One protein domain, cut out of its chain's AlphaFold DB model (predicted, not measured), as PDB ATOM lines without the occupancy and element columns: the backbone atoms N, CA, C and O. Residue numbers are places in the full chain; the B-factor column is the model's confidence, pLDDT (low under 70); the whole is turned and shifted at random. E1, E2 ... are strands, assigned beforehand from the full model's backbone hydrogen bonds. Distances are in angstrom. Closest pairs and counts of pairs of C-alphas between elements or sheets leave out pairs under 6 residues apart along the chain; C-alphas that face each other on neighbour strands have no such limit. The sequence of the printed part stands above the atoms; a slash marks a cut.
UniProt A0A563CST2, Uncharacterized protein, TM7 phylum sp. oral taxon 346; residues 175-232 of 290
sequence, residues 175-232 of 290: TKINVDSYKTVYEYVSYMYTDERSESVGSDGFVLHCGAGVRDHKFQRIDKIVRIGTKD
ATOM      1  N   THR A 175     356.375 454.102 384.412       73.81
ATOM      2  CA  THR A 175     355.691 452.806 384.481       73.81
ATOM      3  C   THR A 175     356.711 451.673 384.400       73.81
ATOM      4  O   THR A 175     357.553 451.648 383.503       73.81
ATOM      5  N   LYS A 176     356.640 450.712 385.327       72.19
ATOM      6  CA  LYS A 176     357.498 449.520 385.320       72.19
ATOM      7  C   LYS A 176     356.888 448.439 384.426       72.19
ATOM      8  O   LYS A 176     355.799 447.951 384.708       72.19
ATOM      9  N   ILE A 177     357.618 448.025 383.397       74.38
ATOM     10  CA  ILE A 177     357.271 446.911 382.509       74.38
ATOM     11  C   ILE A 177     358.286 445.790 382.754       74.38
ATOM     12  O   ILE A 177     359.489 446.040 382.766       74.38
ATOM     13  N   ASN A 178     357.839 444.555 382.974       68.38
ATOM     14  CA  ASN A 178     358.762 443.428 383.148       68.38
ATOM     15  C   ASN A 178     359.437 443.057 381.817       68.38
ATOM     16  O   ASN A 178     358.841 443.187 380.753       68.38
ATOM     17  N   VAL A 179     360.691 442.599 381.877       68.38
ATOM     18  CA  VAL A 179     361.438 442.129 380.697       68.38
ATOM     19  C   VAL A 179     361.301 440.609 380.568       68.38
ATOM     20  O   VAL A 179     361.636 439.878 381.501       68.38
ATOM     21  N   ASP A 180     360.878 440.130 379.394       58.91
ATOM     22  CA  ASP A 180     360.651 438.697 379.133       58.91
ATOM     23  C   ASP A 180     361.914 437.921 378.726       58.91
ATOM     24  O   ASP A 180     361.956 436.695 378.824       58.91
ATOM     25  N   SER A 181     362.973 438.604 378.277       61.22
ATOM     26  CA  SER A 181     364.192 437.934 377.817       61.22
ATOM     27  C   SER A 181     365.184 437.700 378.956       61.22
ATOM     28  O   SER A 181     365.669 438.659 379.561       61.22
ATOM     29  N   TYR A 182     365.557 436.442 379.179       65.94
ATOM     30  CA  TYR A 182     366.588 436.051 380.140       65.94
ATOM     31  C   TYR A 182     367.980 436.012 379.506       65.94
ATOM     32  O   TYR A 182     368.153 435.536 378.383       65.94
ATOM     33  N   LYS A 183     368.997 436.433 380.265       73.19
ATOM     34  CA  LYS A 183     370.412 436.257 379.912       73.19
ATOM     35  C   LYS A 183     371.177 435.574 381.047       73.19
ATOM     36  O   LYS A 183     370.987 435.899 382.214       73.19
ATOM     37  N   THR A 184     372.077 434.651 380.704       75.31
ATOM     38  CA  THR A 184     373.136 434.187 381.617       75.31
ATOM     39  C   THR A 184     374.356 435.086 381.455       75.31
ATOM     40  O   THR A 184     374.817 435.309 380.333       75.31
ATOM     41  N   VAL A 185     374.884 435.601 382.562       75.44
ATOM     42  CA  VAL A 185     376.095 436.434 382.571       75.44
ATOM     43  C   VAL A 185     377.286 435.589 383.016       75.44
ATOM     44  O   VAL A 185     377.171 434.827 383.972       75.44
ATOM     45  N   TYR A 186     378.417 435.722 382.321       79.25
ATOM     46  CA  TYR A 186     379.679 435.071 382.678       79.25
ATOM     47  C   TYR A 186     380.665 436.115 383.199       79.25
ATOM     48  O   TYR A 186     380.948 437.091 382.506       79.25
ATOM     49  N   GLU A 187     381.183 435.897 384.403       82.00
ATOM     50  CA  GLU A 187     382.171 436.756 385.057       82.00
ATOM     51  C   GLU A 187     383.470 435.977 385.256       82.00
ATOM     52  O   GLU A 187     383.467 434.890 385.831       82.00
ATOM     53  N   TYR A 188     384.587 436.541 384.810       81.62
ATOM     54  CA  TYR A 188     385.914 435.989 385.063       81.62
ATOM     55  C   TYR A 188     386.480 436.610 386.338       81.62
ATOM     56  O   TYR A 188     386.630 437.829 386.413       81.62
ATOM     57  N   VAL A 189     386.781 435.790 387.346       78.31
ATOM     58  CA  VAL A 189     387.188 436.263 388.676       78.31
ATOM     59  C   VAL A 189     388.582 435.772 389.061       78.31
ATOM     60  O   VAL A 189     388.901 434.591 388.953       78.31
ATOM     61  N   SER A 190     389.417 436.686 389.558       83.44
ATOM     62  CA  SER A 190     390.830 436.429 389.882       83.44
ATOM     63  C   SER A 190     391.064 435.690 391.200       83.44
ATOM     64  O   SER A 190     392.168 435.210 391.445       83.44
ATOM     65  N   TYR A 191     390.044 435.593 392.055       83.00
ATOM     66  CA  TYR A 191     390.149 434.919 393.352       83.00
ATOM     67  C   TYR A 191     389.835 433.415 393.294       83.00
ATOM     68  O   TYR A 191     390.088 432.721 394.274       83.00
ATOM     69  N   MET A 192     389.300 432.911 392.176       84.12
ATOM     70  CA  MET A 192     389.009 431.486 391.968       84.12
ATOM     71  C   MET A 192     390.001 430.872 390.980       84.12
ATOM     72  O   MET A 192     390.487 431.561 390.076       84.12
ATOM     73  N   TYR A 193     390.264 429.573 391.119       86.88
ATOM     74  CA  TYR A 193     391.103 428.834 390.174       86.88
ATOM     75  C   TYR A 193     390.379 428.542 388.857       86.88
ATOM     76  O   TYR A 193     389.153 428.480 388.807       86.88
ATOM     77  N   THR A 194     391.133 428.359 387.774       83.00
ATOM     78  CA  THR A 194     390.591 428.108 386.424       83.00
ATOM     79  C   THR A 194     389.700 426.866 386.310       83.00
ATOM     80  O   THR A 194     388.879 426.786 385.396       83.00
ATOM     81  N   ASP A 195     389.822 425.911 387.235       83.00
ATOM     82  CA  ASP A 195     388.978 424.719 387.356       83.00
ATOM     83  C   ASP A 195     387.724 424.930 388.233       83.00
ATOM     84  O   ASP A 195     386.872 424.042 388.319       83.00
ATOM     85  N   GLU A 196     387.573 426.099 388.856       80.31
ATOM     86  CA  GLU A 196     386.480 426.420 389.771       80.31
ATOM     87  C   GLU A 196     385.383 427.257 389.103       80.31
ATOM     88  O   GLU A 196     385.623 428.188 388.327       80.31
ATOM     89  N   ARG A 197     384.134 426.948 389.469       86.12
ATOM     90  CA  ARG A 197     382.939 427.658 389.013       86.12
ATOM     91  C   ARG A 197     381.963 427.855 390.160       86.12
ATOM     92  O   ARG A 197     381.723 426.938 390.941       86.12
ATOM     93  N   SER A 198     381.363 429.039 390.212       79.88
ATOM     94  CA  SER A 198     380.285 429.369 391.143       79.88
ATOM     95  C   SER A 198     379.091 429.930 390.381       79.88
ATOM     96  O   SER A 198     379.256 430.655 389.399       79.88
ATOM     97  N   GLU A 199     377.884 429.575 390.811       83.62
ATOM     98  CA  GLU A 199     376.636 430.071 390.231       83.62
ATOM     99  C   GLU A 199     375.851 430.835 391.294       83.62
ATOM    100  O   GLU A 199     375.700 430.365 392.420       83.62
ATOM    101  N   SER A 200     375.329 432.005 390.930       77.50
ATOM    102  CA  SER A 200     374.373 432.742 391.754       77.50
ATOM    103  C   SER A 200     373.109 433.054 390.966       77.50
ATOM    104  O   SER A 200     373.167 433.292 389.755       77.50
ATOM    105  N   VAL A 201     371.977 433.064 391.672       77.31
ATOM    106  CA  VAL A 201     370.681 433.483 391.123       77.31
ATOM    107  C   VAL A 201     370.820 434.903 390.574       77.31
ATOM    108  O   VAL A 201     371.489 435.741 391.183       77.31
ATOM    109  N   GLY A 202     370.266 435.140 389.387       68.81
ATOM    110  CA  GLY A 202     370.276 436.454 388.761       68.81
ATOM    111  C   GLY A 202     369.211 437.391 389.337       68.81
ATOM    112  O   GLY A 202     368.715 437.196 390.446       68.81
ATOM    113  N   SER A 203     368.885 438.442 388.593       72.69
ATOM    114  CA  SER A 203     367.933 439.473 388.994       72.69
ATOM    115  C   SER A 203     366.786 439.584 387.997       72.69
ATOM    116  O   SER A 203     366.972 439.477 386.779       72.69
ATOM    117  N   ASP A 204     365.588 439.852 388.514       67.50
ATOM    118  CA  ASP A 204     364.449 440.189 387.671       67.50
ATOM    119  C   ASP A 204     364.703 441.518 386.950       67.50
ATOM    120  O   ASP A 204     365.075 442.526 387.554       67.50
ATOM    121  N   GLY A 205     364.528 441.503 385.632       67.00
ATOM    122  CA  GLY A 205     364.709 442.669 384.779       67.00
ATOM    123  C   GLY A 205     363.409 443.422 384.583       67.00
ATOM    124  O   GLY A 205     362.325 442.836 384.547       67.00
ATOM    125  N   PHE A 206     363.527 444.730 384.418       71.19
ATOM    126  CA  PHE A 206     362.407 445.621 384.178       71.19
ATOM    127  C   PHE A 206     362.835 446.804 383.313       71.19
ATOM    128  O   PHE A 206     363.985 447.234 383.329       71.19
ATOM    129  N   VAL A 207     361.897 447.347 382.554       72.25
ATOM    130  CA  VAL A 207     362.023 448.630 381.875       72.25
ATOM    131  C   VAL A 207     361.227 449.648 382.676       72.25
ATOM    132  O   VAL A 207     360.069 449.402 383.007       72.25
ATOM    133  N   LEU A 208     361.838 450.781 382.996       76.69
ATOM    134  CA  LEU A 208     361.109 451.969 383.423       76.69
ATOM    135  C   LEU A 208     360.800 452.777 382.172       76.69
ATOM    136  O   LEU A 208     361.712 453.333 381.560       76.69
ATOM    137  N   HIS A 209     359.529 452.784 381.787       76.00
ATOM    138  CA  HIS A 209     359.015 453.623 380.720       76.00
ATOM    139  C   HIS A 209     358.552 454.944 381.324       76.00
ATOM    140  O   HIS A 209     357.558 454.979 382.051       76.00
ATOM    141  N   CYS A 210     359.301 456.010 381.077       75.44
ATOM    142  CA  CYS A 210     358.992 457.349 381.565       75.44
ATOM    143  C   CYS A 210     358.368 458.145 380.410       75.44
ATOM    144  O   CYS A 210     358.729 457.919 379.258       75.44
ATOM    145  N   GLY A 211     357.393 459.013 380.692       66.50
ATOM    146  CA  GLY A 211     356.595 459.711 379.672       66.50
ATOM    147  C   GLY A 211     357.386 460.536 378.635       66.50
ATOM    148  O   GLY A 211     358.616 460.595 378.628       66.50
ATOM    149  N   ALA A 212     356.659 461.200 377.730       59.19
ATOM    150  CA  ALA A 212     357.225 461.871 376.555       59.19
ATOM    151  C   ALA A 212     358.408 462.810 376.887       59.19
ATOM    152  O   ALA A 212     358.252 463.793 377.606       59.19
ATOM    153  N   GLY A 213     359.582 462.509 376.319       60.38
ATOM    154  CA  GLY A 213     360.812 463.301 376.466       60.38
ATOM    155  C   GLY A 213     361.889 462.673 377.359       60.38
ATOM    156  O   GLY A 213     363.038 463.111 377.304       60.38
ATOM    157  N   VAL A 214     361.568 461.619 378.118       67.50
ATOM    158  CA  VAL A 214     362.527 460.884 378.958       67.50
ATOM    159  C   VAL A 214     362.876 459.546 378.299       67.50
ATOM    160  O   VAL A 214     362.017 458.875 377.734       67.50
ATOM    161  N   ARG A 215     364.157 459.156 378.316       67.00
ATOM    162  CA  ARG A 215     364.580 457.854 377.774       67.00
ATOM    163  C   ARG A 215     364.235 456.740 378.754       67.00
ATOM    164  O   ARG A 215     364.545 456.846 379.935       67.00
ATOM    165  N   ASP A 216     363.708 455.640 378.229       71.81
ATOM    166  CA  ASP A 216     363.476 454.431 379.014       71.81
ATOM    167  C   ASP A 216     364.761 453.908 379.662       71.81
ATOM    168  O   ASP A 216     365.789 453.727 378.998       71.81
ATOM    169  N   HIS A 217     364.672 453.561 380.945       68.44
ATOM    170  CA  HIS A 217     365.745 452.862 381.643       68.44
ATOM    171  C   HIS A 217     365.506 451.360 381.579       68.44
ATOM    172  O   HIS A 217     364.544 450.839 382.140       68.44
ATOM    173  N   LYS A 218     366.396 450.647 380.888       68.38
ATOM    174  CA  LYS A 218     366.308 449.194 380.720       68.38
ATOM    175  C   LYS A 218     367.233 448.490 381.703       68.38
ATOM    176  O   LYS A 218     368.452 448.565 381.571       68.38
ATOM    177  N   PHE A 219     366.651 447.737 382.626       69.06
ATOM    178  CA  PHE A 219     367.357 446.792 383.481       69.06
ATOM    179  C   PHE A 219     367.135 445.388 382.919       69.06
ATOM    180  O   PHE A 219     366.025 444.858 382.940       69.06
ATOM    181  N   GLN A 220     368.183 444.794 382.346       70.19
ATOM    182  CA  GLN A 220     368.088 443.465 381.738       70.19
ATOM    183  C   GLN A 220     367.824 442.399 382.800       70.19
ATOM    184  O   GLN A 220     368.408 442.437 383.881       70.19
ATOM    185  N   ARG A 221     366.975 441.425 382.461       71.88
ATOM    186  CA  ARG A 221     366.715 440.271 383.317       71.88
ATOM    187  C   ARG A 221     367.870 439.286 383.216       71.88
ATOM    188  O   ARG A 221     368.232 438.852 382.120       71.88
ATOM    189  N   ILE A 222     368.436 438.926 384.360       76.75
ATOM    190  CA  ILE A 222     369.527 437.961 384.463       76.75
ATOM    191  C   ILE A 222     368.947 436.694 385.091       76.75
ATOM    192  O   ILE A 222     368.412 436.747 386.189       76.75
ATOM    193  N   ASP A 223     369.051 435.560 384.404       74.19
ATOM    194  CA  ASP A 223     368.636 434.255 384.949       74.19
ATOM    195  C   ASP A 223     369.620 433.799 386.032       74.19
ATOM    196  O   ASP A 223     369.264 433.505 387.173       74.19
ATOM    197  N   LYS A 224     370.906 433.829 385.679       75.44
ATOM    198  CA  LYS A 224     371.998 433.472 386.573       75.44
ATOM    199  C   LYS A 224     373.305 434.128 386.173       75.44
ATOM    200  O   LYS A 224     373.539 434.446 385.002       75.44
ATOM    201  N   ILE A 225     374.167 434.278 387.167       78.25
ATOM    202  CA  ILE A 225     375.544 434.726 387.005       78.25
ATOM    203  C   ILE A 225     376.449 433.523 387.247       78.25
ATOM    204  O   ILE A 225     376.345 432.852 388.274       78.25
ATOM    205  N   VAL A 226     377.322 433.246 386.285       78.31
ATOM    206  CA  VAL A 226     378.312 432.174 386.332       78.31
ATOM    207  C   VAL A 226     379.687 432.805 386.489       78.31
ATOM    208  O   VAL A 226     380.184 433.452 385.569       78.31
ATOM    209  N   ARG A 227     380.315 432.592 387.643       81.69
ATOM    210  CA  ARG A 227     381.685 433.031 387.915       81.69
ATOM    211  C   ARG A 227     382.656 431.917 387.564       81.69
ATOM    212  O   ARG A 227     382.480 430.790 388.028       81.69
ATOM    213  N   ILE A 228     383.646 432.235 386.740       79.88
ATOM    214  CA  ILE A 228     384.701 431.336 386.269       79.88
ATOM    215  C   ILE A 228     386.022 431.866 386.812       79.88
ATOM    216  O   ILE A 228     386.337 433.042 386.626       79.88
ATOM    217  N   GLY A 229     386.791 431.019 387.491       85.31
ATOM    218  CA  GLY A 229     388.093 431.436 387.986       85.31
ATOM    219  C   GLY A 229     389.119 431.664 386.882       85.31
ATOM    220  O   GLY A 229     389.056 431.070 385.806       85.31
ATOM    221  N   THR A 230     390.075 432.548 387.145       87.12
ATOM    222  CA  THR A 230     391.197 432.836 386.237       87.12
ATOM    223  C   THR A 230     392.560 432.561 386.855       87.12
ATOM    224  O   THR A 230     393.577 432.706 386.179       87.12
ATOM    225  N   LYS A 231     392.609 432.148 388.125       85.88
ATOM    226  CA  LYS A 231     393.863 431.884 388.825       85.88
ATOM    227  C   LYS A 231     394.466 430.553 388.376       85.88
ATOM    228  O   LYS A 231     393.811 429.514 388.444       85.88
ATOM    229  N   ASP A 232     395.725 430.575 387.953       87.12
ATOM    230  CA  ASP A 232     396.462 429.361 387.604       87.12
ATOM    231  C   ASP A 232     397.172 428.792 388.842       87.12
ATOM    232  O   ASP A 232     398.038 429.428 389.447       87.12
TER     233      ASP A 232
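Overview. This is residues 175 to 232 of the 290 residues of an uncharacterized protein of TM7 phylum sp. oral taxon 346 (UniProt A0A563CST2). This is a long, thin rod made of two small three-stranded sheets set end to end, E2 E6 E3 at one end and E1 E4 E5 at the other. The chain passes between the sheets three times, from E1 to E2, from E3 to E4 and from E5, which runs on into E6; the loop of the hairpin E4 and E5 lies at one tip of the rod. The printed part has 58 residues, with six named strands in the order E1 to E6 and no named helix; its class is all strand. The larger sheet, in the order E2, E6, E3, is mixed, and the smaller, in the order E1, E4, E5, is antiparallel. The whole is only just extended, close to loose, with a radius of gyration of the C-alphas of 15.9 A and spans of 52 by 19 by 12 A.

Arrangement. Begin with E6, residues 221 to 231, the inner strand of the larger sheet. E2, residues 182 to 193, is its parallel neighbour at 21 degrees; look at N 187 and O 226, 2.9 A apart and within hydrogen-bond range. E3, residues 197 to 201, is antiparallel to E6 at 160 degrees, with N 227 and O 198 within hydrogen-bond range at 2.8 A. This sheet is twisted, its C-alphas lying up to 4.4 A off the best plane. E2 bends by 94 degrees at residue 190, and E6 by 54 degrees at residue 224. Go back across Gln 220 to E5, residues 217 to 219, which runs on into E6 at 61 degrees. E5 forms a hairpin with E4, residues 206 to 210, antiparallel at 174 degrees, with N 208 and O 217 at 2.8 A, within hydrogen-bond range. On the other side of E4 is E1, residues 175 to 178, antiparallel at 156 degrees, with N 177 and O 207 within hydrogen-bond range at 2.8 A. Between the sheets, E2 and E4 are apart, for instance, while the closest C-alphas of E4 and E6, those of Phe 206 and Arg 221, are 6.9 A apart.

Along the chain. Find C-alpha 221 at (366.715, 440.271, 383.317); from there E6 runs 28.9 A to C-alpha 231 at (393.863, 431.884, 388.825). E2 measures 27.5 A, E3 13.7 A, E4 12.5 A, E1 10.0 A and E5 6.5 A from first to last C-alpha. E1 begins at C-alpha 175, at (355.691, 452.806, 384.481).

Size, cuts and confidence. The two C-alphas farthest apart are those of Ala 212 and Asp 232, at 52.1 A. The printed part has no cut and no long link; E4 to E5 is a short link and the others are tight. The mean pLDDT of the printed part is 75.1, with residues 178 to 182, 202, 204 to 205, 211 to 215 and 217 to 219 under 70.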